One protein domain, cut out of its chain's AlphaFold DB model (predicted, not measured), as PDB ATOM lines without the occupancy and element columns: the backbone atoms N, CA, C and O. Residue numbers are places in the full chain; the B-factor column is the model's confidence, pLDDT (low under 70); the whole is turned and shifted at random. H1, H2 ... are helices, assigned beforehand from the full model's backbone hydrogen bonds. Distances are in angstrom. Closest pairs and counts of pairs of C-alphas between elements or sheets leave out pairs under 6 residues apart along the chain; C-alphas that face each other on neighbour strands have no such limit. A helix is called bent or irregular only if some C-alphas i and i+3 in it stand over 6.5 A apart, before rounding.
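This is residues 10 to 86 of the 318 residues of the protein "USP domain-containing protein" of Penaeus vannamei (UniProt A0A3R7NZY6). Two helices, H1 and H2, lie side by side as a helical hairpin, and a third, H3, is set steeply across the open end of that hairpin, where H1 begins and H2 ends. The short H4 folds back along H3, away from H1 and H2, while residues 53 to 59 stick out from the body. The printed part has 77 residues with four named helices, in the order H1, H2, H3, H4, and no named strand; the class is all helix, with 49 residues in the named helices. The whole is compact, with a radius of gyration of the C-alphas of 12.7 A, and its C-alphas span 33 by 30 by 23 A, a rounded outline.

H1 takes residues 15 to 28 and is 20.0 A long from first to last C-alpha; it begins at C-alpha 15, (140.703, 116.513, 152.080). H2, residues 32 to 46, is the longest helix at 15 residues and 21.5 A, and ends at C-alpha 46, (133.319, 113.287, 154.692). H3 takes residues 58 to 71, 20.0 A. H4, residues 80 to 85, is 8.7 A long and ends at C-alpha 85, (134.683, 130.387, 147.100). H4 is neither bent nor irregular, but only just: C-alphas 80 and 83 are 6.1 A apart.

The hub is H3, which touches the three other helices. H1 and H3 touch, with residues 15 to 16 of H1 alone; the closest C-alphas are those of Thr 16 and Ala 69, 5.5 A apart. Their lines stand at a steep tilt of 64 degrees, opposite ways. H2 and H3 only just touch, with 3 pairs of C-alphas within 8 A, through residues 43 to 46 of H2 alone; the closest are those of His 46 and Ala 68, 6.6 A apart. Their tilt of 73 degrees is only just about perpendicular. H3 and H4 are a helical hairpin and touch through residues 66 to 70 of H3 alone, the closest C-alphas being those of Arg 70 and Phe 81, 6.0 A apart. They run opposite ways at a shallow tilt of 33 degrees, only just short of steep. H1 and H2 are a helical hairpin too and touch, with the C-alphas of Ser 18 and Phe 39 the closest at 4.9 A; they run opposite ways at a shallow tilt of 18 degrees. The helix packing is part aligned, part crossed, with shallow tilts beside steeper ones. H4 is apart from H1 and from H2. In H1, H3 and H4 every O i to N i+4 pair is within hydrogen-bond range; in H2 it is 9 of 11.

The C-alphas farthest apart are those of Asp 54 and Asp 78, 33.7 A. The printed part has no cut. The link from H1 to H2 is tight, that from H3 to H4 is short, and that from H2 to H3, 11 residues, is long. The mean pLDDT of the printed part is 84.8, and residues 10 to 13 are under 70.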
ATOM      1  N   LYS A  10     151.657 107.938 155.309       37.44
ATOM      2  CA  LYS A  10     150.357 107.974 155.974       37.44
ATOM      3  C   LYS A  10     149.377 108.553 154.970       37.44
ATOM      4  O   LYS A  10     149.562 109.679 154.524       37.44
ATOM      5  N   ALA A  11     148.353 107.773 154.626       44.22
ATOM      6  CA  ALA A  11     147.199 108.278 153.902       44.22
ATOM      7  C   ALA A  11     146.726 109.553 154.607       44.22
ATOM      8  O   ALA A  11     146.340 109.492 155.777       44.22
ATOM      9  N   SER A  12     146.807 110.697 153.926       52.22
ATOM     10  CA  SER A  12     146.230 111.927 154.452       52.22
ATOM     11  C   SER A  12     144.763 111.650 154.797       52.22
ATOM     12  O   SER A  12     143.984 111.175 153.964       52.22
ATOM     13  N   THR A  13     144.380 111.898 156.048       64.31
ATOM     14  CA  THR A  13     142.967 111.876 156.443       64.31
ATOM     15  C   THR A  13     142.239 113.125 155.977       64.31
ATOM     16  O   THR A  13     141.015 113.096 155.914       64.31
ATOM     17  N   GLN A  14     142.989 114.178 155.649       84.62
ATOM     18  CA  GLN A  14     142.477 115.494 155.320       84.62
ATOM     19  C   GLN A  14     142.255 115.653 153.814       84.62
ATOM     20  O   GLN A  14     143.118 115.305 152.998       84.62
ATOM     21  N   VAL A  15     141.103 116.211 153.453       91.38
ATOM     22  CA  VAL A  15     140.703 116.513 152.080       91.38
ATOM     23  C   VAL A  15     141.551 117.631 151.472       91.38
ATOM     24  O   VAL A  15     141.839 117.612 150.276       91.38
ATOM     25  N   THR A  16     142.005 118.596 152.277       90.94
ATOM     26  CA  THR A  16     142.847 119.699 151.790       90.94
ATOM     27  C   THR A  16     144.239 119.225 151.383       90.94
ATOM     28  O   THR A  16     144.738 119.597 150.319       90.94
ATOM     29  N   GLU A  17     144.859 118.367 152.190       90.25
ATOM     30  CA  GLU A  17     146.187 117.805 151.929       90.25
ATOM     31  C   GLU A  17     146.190 116.881 150.701       90.25
ATOM     32  O   GLU A  17     147.083 116.982 149.851       90.25
ATOM     33  N   SER A  18     145.174 116.019 150.572       92.19
ATOM     34  CA  SER A  18     145.025 115.118 149.425       92.19
ATOM     35  C   SER A  18     144.695 115.893 148.142       92.19
ATOM     36  O   SER A  18     145.293 115.634 147.096       92.19
ATOM     37  N   PHE A  19     143.847 116.925 148.212       91.69
ATOM     38  CA  PHE A  19     143.602 117.824 147.081       91.69
ATOM     39  C   PHE A  19     144.866 118.585 146.661       91.69
ATOM     40  O   PHE A  19     145.180 118.673 145.472       91.69
ATOM     41  N   ALA A  20     145.649 119.089 147.619       89.31
ATOM     42  CA  ALA A  20     146.918 119.743 147.324       89.31
ATOM     43  C   ALA A  20     147.903 118.790 146.624       89.31
ATOM     44  O   ALA A  20     148.651 119.220 145.743       89.31
ATOM     45  N   ALA A  21     147.890 117.497 146.968       88.12
ATOM     46  CA  ALA A  21     148.665 116.483 146.259       88.12
ATOM     47  C   ALA A  21     148.201 116.318 144.803       88.12
ATOM     48  O   ALA A  21     149.048 116.296 143.909       88.12
ATOM     49  N   VAL A  22     146.887 116.299 144.540       88.56
ATOM     50  CA  VAL A  22     146.342 116.270 143.167       88.56
ATOM     51  C   VAL A  22     146.822 117.485 142.371       88.56
ATOM     52  O   VAL A  22     147.329 117.335 141.259       88.56
ATOM     53  N   VAL A  23     146.733 118.689 142.948       86.75
ATOM     54  CA  VAL A  23     147.195 119.926 142.294       86.75
ATOM     55  C   VAL A  23     148.689 119.858 141.969       86.75
ATOM     56  O   VAL A  23     149.086 120.220 140.858       86.75
ATOM     57  N   ARG A  24     149.527 119.364 142.890       84.25
ATOM     58  CA  ARG A  24     150.967 119.172 142.641       84.25
ATOM     59  C   ARG A  24     151.215 118.173 141.514       84.25
ATOM     60  O   ARG A  24     151.959 118.501 140.590       84.25
ATOM     61  N   ALA A  25     150.546 117.021 141.532       84.94
ATOM     62  CA  ALA A  25     150.701 115.999 140.501       84.94
ATOM     63  C   ALA A  25     150.329 116.533 139.108       84.94
ATOM     64  O   ALA A  25     151.092 116.363 138.155       84.94
ATOM     65  N   LEU A  26     149.215 117.268 138.998       83.12
ATOM     66  CA  LEU A  26     148.787 117.918 137.751       83.12
ATOM     67  C   LEU A  26     149.741 119.034 137.298       83.12
ATOM     68  O   LEU A  26     149.921 119.250 136.100       83.12
ATOM     69  N   THR A  27     150.357 119.747 138.242       79.94
ATOM     70  CA  THR A  27     151.268 120.864 137.951       79.94
ATOM     71  C   THR A  27     152.631 120.379 137.464       79.94
ATOM     72  O   THR A  27     153.185 120.947 136.520       79.94
ATOM     73  N   TYR A  28     153.164 119.329 138.089       81.56
ATOM     74  CA  TYR A  28     154.518 118.830 137.840       81.56
ATOM     75  C   TYR A  28     154.566 117.590 136.937       81.56
ATOM     76  O   TYR A  28     155.652 117.185 136.523       81.56
ATOM     77  N   GLY A  29     153.412 117.038 136.549       70.88
ATOM     78  CA  GLY A  29     153.322 115.890 135.644       70.88
ATOM     79  C   GLY A  29     153.706 114.565 136.304       70.88
ATOM     80  O   GLY A  29     154.254 113.688 135.640       70.88
ATOM     81  N   GLU A  30     153.451 114.434 137.606       75.19
ATOM     82  CA  GLU A  30     153.674 113.193 138.352       75.19
ATOM     83  C   GLU A  30     152.554 112.174 138.075       75.19
ATOM     84  O   GLU A  30     151.498 112.505 137.527       75.19
ATOM     85  N   ASN A  31     152.772 110.909 138.449       73.12
ATOM     86  CA  ASN A  31     151.741 109.881 138.321       73.12
ATOM     87  C   ASN A  31     150.557 110.205 139.246       73.12
ATOM     88  O   ASN A  31     150.657 110.104 140.466       73.12
ATOM     89  N   TYR A  32     149.427 110.576 138.650       77.06
ATOM     90  CA  TYR A  32     148.244 111.044 139.365       77.06
ATOM     91  C   TYR A  32     147.301 109.917 139.813       77.06
ATOM     92  O   TYR A  32     146.393 110.178 140.594       77.06
ATOM     93  N   GLY A  33     147.489 108.667 139.365       78.00
ATOM     94  CA  GLY A  33     146.548 107.575 139.654       78.00
ATOM     95  C   GLY A  33     146.408 107.263 141.150       78.00
ATOM     96  O   GLY A  33     145.297 107.216 141.672       78.00
ATOM     97  N   GLY A  34     147.534 107.106 141.856       83.75
ATOM     98  CA  GLY A  34     147.530 106.876 143.309       83.75
ATOM     99  C   GLY A  34     146.994 108.078 144.089       83.75
ATOM    100  O   GLY A  34     146.171 107.924 144.985       83.75
ATOM    101  N   VAL A  35     147.385 109.282 143.668       87.38
ATOM    102  CA  VAL A  35     146.995 110.545 144.308       87.38
ATOM    103  C   VAL A  35     145.489 110.812 144.186       87.38
ATOM    104  O   VAL A  35     144.855 111.246 145.146       87.38
ATOM    105  N   LEU A  36     144.880 110.511 143.034       88.06
ATOM    106  CA  LEU A  36     143.432 110.636 142.847       88.06
ATOM    107  C   LEU A  36     142.649 109.650 143.718       88.06
ATOM    108  O   LEU A  36     141.594 110.012 144.236       88.06
ATOM    109  N   ASN A  37     143.159 108.430 143.907       88.25
ATOM    110  CA  ASN A  37     142.524 107.454 144.794       88.25
ATOM    111  C   ASN A  37     142.566 107.916 146.252       88.25
ATOM    112  O   ASN A  37     141.555 107.821 146.939       88.25
ATOM    113  N   GLU A  38     143.689 108.475 146.709       89.62
ATOM    114  CA  GLU A  38     143.790 109.052 148.055       89.62
ATOM    115  C   GLU A  38     142.821 110.222 148.247       89.62
ATOM    116  O   GLU A  38     142.127 110.291 149.266       89.62
ATOM    117  N   PHE A  39     142.710 111.109 147.252       91.75
ATOM    118  CA  PHE A  39     141.740 112.200 147.281       91.75
ATOM    119  C   PHE A  39     140.298 111.680 147.332       91.75
ATOM    120  O   PHE A  39     139.534 112.083 148.211       91.75
ATOM    121  N   LYS A  40     139.941 110.713 146.476       90.88
ATOM    122  CA  LYS A  40     138.625 110.062 146.510       90.88
ATOM    123  C   LYS A  40     138.347 109.443 147.881       90.88
ATOM    124  O   LYS A  40     137.306 109.720 148.466       90.88
ATOM    125  N   SER A  41     139.284 108.672 148.431       90.06
ATOM    126  CA  SER A  41     139.138 108.071 149.759       90.06
ATOM    127  C   SER A  41     138.966 109.113 150.864       90.06
ATOM    128  O   SER A  41     138.194 108.878 151.788       90.06
ATOM    129  N   SER A  42     139.649 110.262 150.785       90.94
ATOM    130  CA  SER A  42     139.432 111.355 151.741       90.94
ATOM    131  C   SER A  42     138.022 111.945 151.628       90.94
ATOM    132  O   SER A  42     137.363 112.116 152.648       90.94
ATOM    133  N   MET A  43     137.503 112.131 150.408       91.19
ATOM    134  CA  MET A  43     136.134 112.602 150.172       91.19
ATOM    135  C   MET A  43     135.069 111.636 150.710       91.19
ATOM    136  O   MET A  43     134.150 112.082 151.391       91.19
ATOM    137  N   CYS A  44     135.219 110.321 150.491       89.56
ATOM    138  CA  CYS A  44     134.270 109.310 150.987       89.56
ATOM    139  C   CYS A  44     134.119 109.323 152.520       89.56
ATOM    140  O   CYS A  44     133.077 108.932 153.036       89.56
ATOM    141  N   ARG A  45     135.145 109.762 153.267       86.56
ATOM    142  CA  ARG A  45     135.061 109.875 154.736       86.56
ATOM    143  C   ARG A  45     134.203 111.051 155.191       86.56
ATOM    144  O   ARG A  45     133.630 110.988 156.273       86.56
ATOM    145  N   HIS A  46     134.150 112.119 154.398       85.19
ATOM    146  CA  HIS A  46     133.319 113.287 154.692       85.19
ATOM    147  C   HIS A  46     131.881 113.093 154.233       85.19
ATOM    148  O   HIS A  46     130.962 113.571 154.895       85.19
ATOM    149  N   ASP A  47     131.699 112.394 153.118       85.12
ATOM    150  CA  ASP A  47     130.388 112.090 152.579       85.12
ATOM    151  C   ASP A  47     130.384 110.672 151.973       85.12
ATOM    152  O   ASP A  47     130.932 110.458 150.880       85.12
ATOM    153  N   PRO A  48     129.768 109.693 152.669       85.38
ATOM    154  CA  PRO A  48     129.648 108.312 152.200       85.38
ATOM    155  C   PRO A  48     128.931 108.184 150.855       85.38
ATOM    156  O   PRO A  48     129.050 107.162 150.188       85.38
ATOM    157  N   LEU A  49     128.214 109.218 150.409       84.12
ATOM    158  CA  LEU A  49     127.594 109.239 149.090       84.12
ATOM    159  C   LEU A  49     128.609 109.126 147.940       84.12
ATOM    160  O   LEU A  49     128.231 108.728 146.837       84.12
ATOM    161  N   PHE A  50     129.881 109.457 148.169       85.50
ATOM    162  CA  PHE A  50     130.946 109.270 147.178       85.50
ATOM    163  C   PHE A  50     131.643 107.909 147.284       85.50
ATOM    164  O   PHE A  50     132.620 107.662 146.571       85.50
ATOM    165  N   GLU A  51     131.187 107.026 148.175       84.81
ATOM    166  CA  GLU A  51     131.631 105.637 148.219       84.81
ATOM    167  C   GLU A  51     131.151 104.870 146.974       84.81
ATOM    168  O   GLU A  51     130.099 105.146 146.402       84.81
ATOM    169  N   GLY A  52     131.953 103.908 146.515       85.88
ATOM    170  CA  GLY A  52     131.658 103.149 145.300       85.88
ATOM    171  C   GLY A  52     132.068 103.864 144.010       85.88
ATOM    172  O   GLY A  52     132.966 104.708 143.995       85.88
ATOM    173  N   ASN A  53     131.475 103.451 142.889       85.06
ATOM    174  CA  ASN A  53     131.820 103.921 141.538       85.06
ATOM    175  C   ASN A  53     130.595 104.418 140.759       85.06
ATOM    176  O   ASN A  53     130.639 104.497 139.530       85.06
ATOM    177  N   ASP A  54     129.511 104.732 141.466       84.50
ATOM    178  CA  ASP A  54     128.301 105.257 140.851       84.50
ATOM    179  C   ASP A  54     128.533 106.672 140.318       84.50
ATOM    180  O   ASP A  54     129.354 107.437 140.833       84.50
ATOM    181  N   GLN A  55     127.805 107.026 139.260       83.38
ATOM    182  CA  GLN A  55     127.862 108.376 138.721       83.38
ATOM    183  C   GLN A  55     127.212 109.362 139.686       83.38
ATOM    184  O   GLN A  55     126.159 109.083 140.259       83.38
ATOM    185  N   ARG A  56     127.836 110.529 139.839       84.75
ATOM    186  CA  ARG A  56     127.401 111.591 140.747       84.75
ATOM    187  C   ARG A  56     127.370 112.924 140.021       84.75
ATOM    188  O   ARG A  56     128.061 113.109 139.017       84.75
ATOM    189  N   ASP A  57     126.583 113.850 140.551       83.38
ATOM    190  CA  ASP A  57     126.586 115.225 140.083       83.38
ATOM    191  C   ASP A  57     127.912 115.917 140.456       83.38
ATOM    192  O   ASP A  57     128.404 115.810 141.584       83.38
ATOM    193  N   ALA A  58     128.527 116.596 139.485       84.81
ATOM    194  CA  ALA A  58     129.801 117.281 139.688       84.81
ATOM    195  C   ALA A  58     129.667 118.514 140.599       84.81
ATOM    196  O   ALA A  58     130.618 118.863 141.303       84.81
ATOM    197  N   HIS A  59     128.504 119.172 140.596       84.62
ATOM    198  CA  HIS A  59     128.192 120.296 141.475       84.62
ATOM    199  C   HIS A  59     128.013 119.839 142.926       84.62
ATOM    200  O   HIS A  59     128.571 120.476 143.824       84.62
ATOM    201  N   ASP A  60     127.359 118.695 143.151       87.00
ATOM    202  CA  ASP A  60     127.259 118.081 144.483       87.00
ATOM    203  C   ASP A  60     128.647 117.740 145.034       87.00
ATOM    204  O   ASP A  60     128.973 118.080 146.174       87.00
ATOM    205  N   PHE A  61     129.503 117.126 144.208       90.38
ATOM    206  CA  PHE A  61     130.882 116.816 144.591       90.38
ATOM    207  C   PHE A  61     131.680 118.076 144.949       90.38
ATOM    208  O   PHE A  61     132.350 118.113 145.981       90.38
ATOM    209  N   LEU A  62     131.601 119.121 144.117       90.81
ATOM    210  CA  LEU A  62     132.297 120.386 144.355       90.81
ATOM    211  C   LEU A  62     131.828 121.047 145.653       90.81
ATOM    212  O   LEU A  62     132.654 121.499 146.445       90.81
ATOM    213  N   SER A  63     130.517 121.078 145.884       90.19
ATOM    214  CA  SER A  63     129.932 121.636 147.100       90.19
ATOM    215  C   SER A  63     130.418 120.863 148.327       90.19
ATOM    216  O   SER A  63     130.981 121.461 149.244       90.19
ATOM    217  N   ALA A  64     130.300 119.533 148.317       91.12
ATOM    218  CA  ALA A  64     130.775 118.691 149.412       91.12
ATOM    219  C   ALA A  64     132.270 118.900 149.698       91.12
ATOM    220  O   ALA A  64     132.656 119.067 150.856       91.12
ATOM    221  N   PHE A  65     133.099 118.973 148.653       93.56
ATOM    222  CA  PHE A  65     134.530 119.239 148.780       93.56
ATOM    223  C   PHE A  65     134.808 120.600 149.430       93.56
ATOM    224  O   PHE A  65     135.565 120.663 150.397       93.56
ATOM    225  N   LEU A  66     134.190 121.683 148.947       92.88
ATOM    226  CA  LEU A  66     134.424 123.032 149.473       92.88
ATOM    227  C   LEU A  66     134.015 123.145 150.945       92.88
ATOM    228  O   LEU A  66     134.747 123.728 151.748       92.88
ATOM    229  N   PHE A  67     132.872 122.565 151.322       92.00
ATOM    230  CA  PHE A  67     132.426 122.552 152.715       92.00
ATOM    231  C   PHE A  67     133.316 121.678 153.604       92.00
ATOM    232  O   PHE A  67     133.596 122.074 154.737       92.00
ATOM    233  N   ALA A  68     133.782 120.523 153.116       91.75
ATOM    234  CA  ALA A  68     134.726 119.677 153.843       91.75
ATOM    235  C   ALA A  68     136.060 120.408 154.059       91.75
ATOM    236  O   ALA A  68     136.493 120.558 155.199       91.75
ATOM    237  N   ALA A  69     136.641 120.970 152.997       91.06
ATOM    238  CA  ALA A  69     137.905 121.701 153.041       91.06
ATOM    239  C   ALA A  69     137.854 122.921 153.972       91.06
ATOM    240  O   ALA A  69     138.807 123.197 154.699       91.06
ATOM    241  N   ARG A  70     136.723 123.638 154.000       90.06
ATOM    242  CA  ARG A  70     136.504 124.758 154.925       90.06
ATOM    243  C   ARG A  70     136.495 124.301 156.389       90.06
ATOM    244  O   ARG A  70     137.034 124.994 157.247       90.06
ATOM    245  N   LYS A  71     135.883 123.149 156.682       90.38
ATOM    246  CA  LYS A  71     135.693 122.625 158.048       90.38
ATOM    247  C   LYS A  71     136.950 122.020 158.678       90.38
ATOM    248  O   LYS A  71     136.943 121.787 159.881       90.38
ATOM    249  N   GLU A  72     138.010 121.774 157.911       89.56
ATOM    250  CA  GLU A  72     139.281 121.264 158.458       89.56
ATOM    251  C   GLU A  72     140.057 122.310 159.270       89.56
ATOM    252  O   GLU A  72     140.920 121.967 160.076       89.56
ATOM    253  N   PHE A  73     139.732 123.592 159.099       87.62
ATOM    254  CA  PHE A  73     140.348 124.688 159.838       87.62
ATOM    255  C   PHE A  73     139.664 124.877 161.197       87.62
ATOM    256  O   PHE A  73     138.444 124.754 161.307       87.62
ATOM    257  N   LYS A  74     140.444 125.232 162.235       86.25
ATOM    258  CA  LYS A  74     139.922 125.480 163.598       86.25
ATOM    259  C   LYS A  74     138.761 126.471 163.596       86.25
ATOM    260  O   LYS A  74     137.750 126.219 164.242       86.25
ATOM    261  N   ASN A  75     138.913 127.562 162.845       87.88
ATOM    262  CA  ASN A  75     137.813 128.444 162.495       87.88
ATOM    263  C   ASN A  75     137.580 128.345 160.983       87.88
ATOM    264  O   ASN A  75     138.517 128.575 160.215       87.88
ATOM    265  N   PRO A  76     136.346 128.068 160.534       86.12
ATOM    266  CA  PRO A  76     136.018 128.027 159.114       86.12
ATOM    267  C   PRO A  76     136.377 129.315 158.364       86.12
ATOM    268  O   PRO A  76     136.786 129.244 157.214       86.12
ATOM    269  N   GLU A  77     136.264 130.486 159.001       86.75
ATOM    270  CA  GLU A  77     136.608 131.778 158.381       86.75
ATOM    271  C   GLU A  77     138.107 131.919 158.065       86.75
ATOM    272  O   GLU A  77     138.449 132.605 157.110       86.75
ATOM    273  N   ASP A  78     138.987 131.213 158.785       85.25
ATOM    274  CA  ASP A  78     140.442 131.254 158.552       85.25
ATOM    275  C   ASP A  78     140.862 130.412 157.331       85.25
ATOM    276  O   ASP A  78     142.027 130.408 156.924       85.25
ATOM    277  N   SER A  79     139.927 129.655 156.747       87.81
ATOM    278  CA  SER A  79     140.191 128.819 155.583       87.81
ATOM    279  C   SER A  79     140.447 129.676 154.335       87.81
ATOM    280  O   SER A  79     139.633 130.542 154.016       87.81
ATOM    281  N   PRO A  80     141.482 129.387 153.520       84.44
ATOM    282  CA  PRO A  80     141.679 130.073 152.242       84.44
ATOM    283  C   PRO A  80     140.503 129.849 151.281       84.44
ATOM    284  O   PRO A  80     140.282 130.650 150.378       84.44
ATOM    285  N   PHE A  81     139.725 128.778 151.477       87.62
ATOM    286  CA  PHE A  81     138.524 128.513 150.693       87.62
ATOM    287  C   PHE A  81     137.409 129.518 150.991       87.62
ATOM    288  O   PHE A  81     136.605 129.771 150.100       87.62
ATOM    289  N   SER A  82     137.385 130.111 152.189       87.31
ATOM    290  CA  SER A  82     136.353 131.052 152.630       87.31
ATOM    291  C   SER A  82     136.297 132.282 151.746       87.31
ATOM    292  O   SER A  82     135.298 132.484 151.068       87.31
ATOM    293  N   ASP A  83     137.396 133.021 151.646       82.00
ATOM    294  CA  ASP A  83     137.472 134.200 150.779       82.00
ATOM    295  C   ASP A  83     137.398 133.855 149.287       82.00
ATOM    296  O   ASP A  83     136.985 134.675 148.462       82.00
ATOM    297  N   LEU A  84     137.892 132.671 148.909       85.12
ATOM    298  CA  LEU A  84     137.978 132.288 147.504       85.12
ATOM    299  C   LEU A  84     136.625 131.881 146.937       85.12
ATOM    300  O   LEU A  84     136.307 132.309 145.835       85.12
ATOM    301  N   PHE A  85     135.852 131.069 147.656       89.44
ATOM    302  CA  PHE A  85     134.683 130.387 147.100       89.44
ATOM    303  C   PHE A  85     133.388 130.627 147.870       89.44
ATOM    304  O   PHE A  85     132.341 130.257 147.350       89.44
ATOM    305  N   PHE A  86     133.422 131.228 149.064       91.88
ATOM    306  CA  PHE A  86     132.210 131.483 149.836       91.88
ATOM    307  C   PHE A  86     131.837 132.964 149.853       91.88
ATOM    308  O   PHE A  86     132.666 133.831 150.119       91.88
TER     309      PHE A  86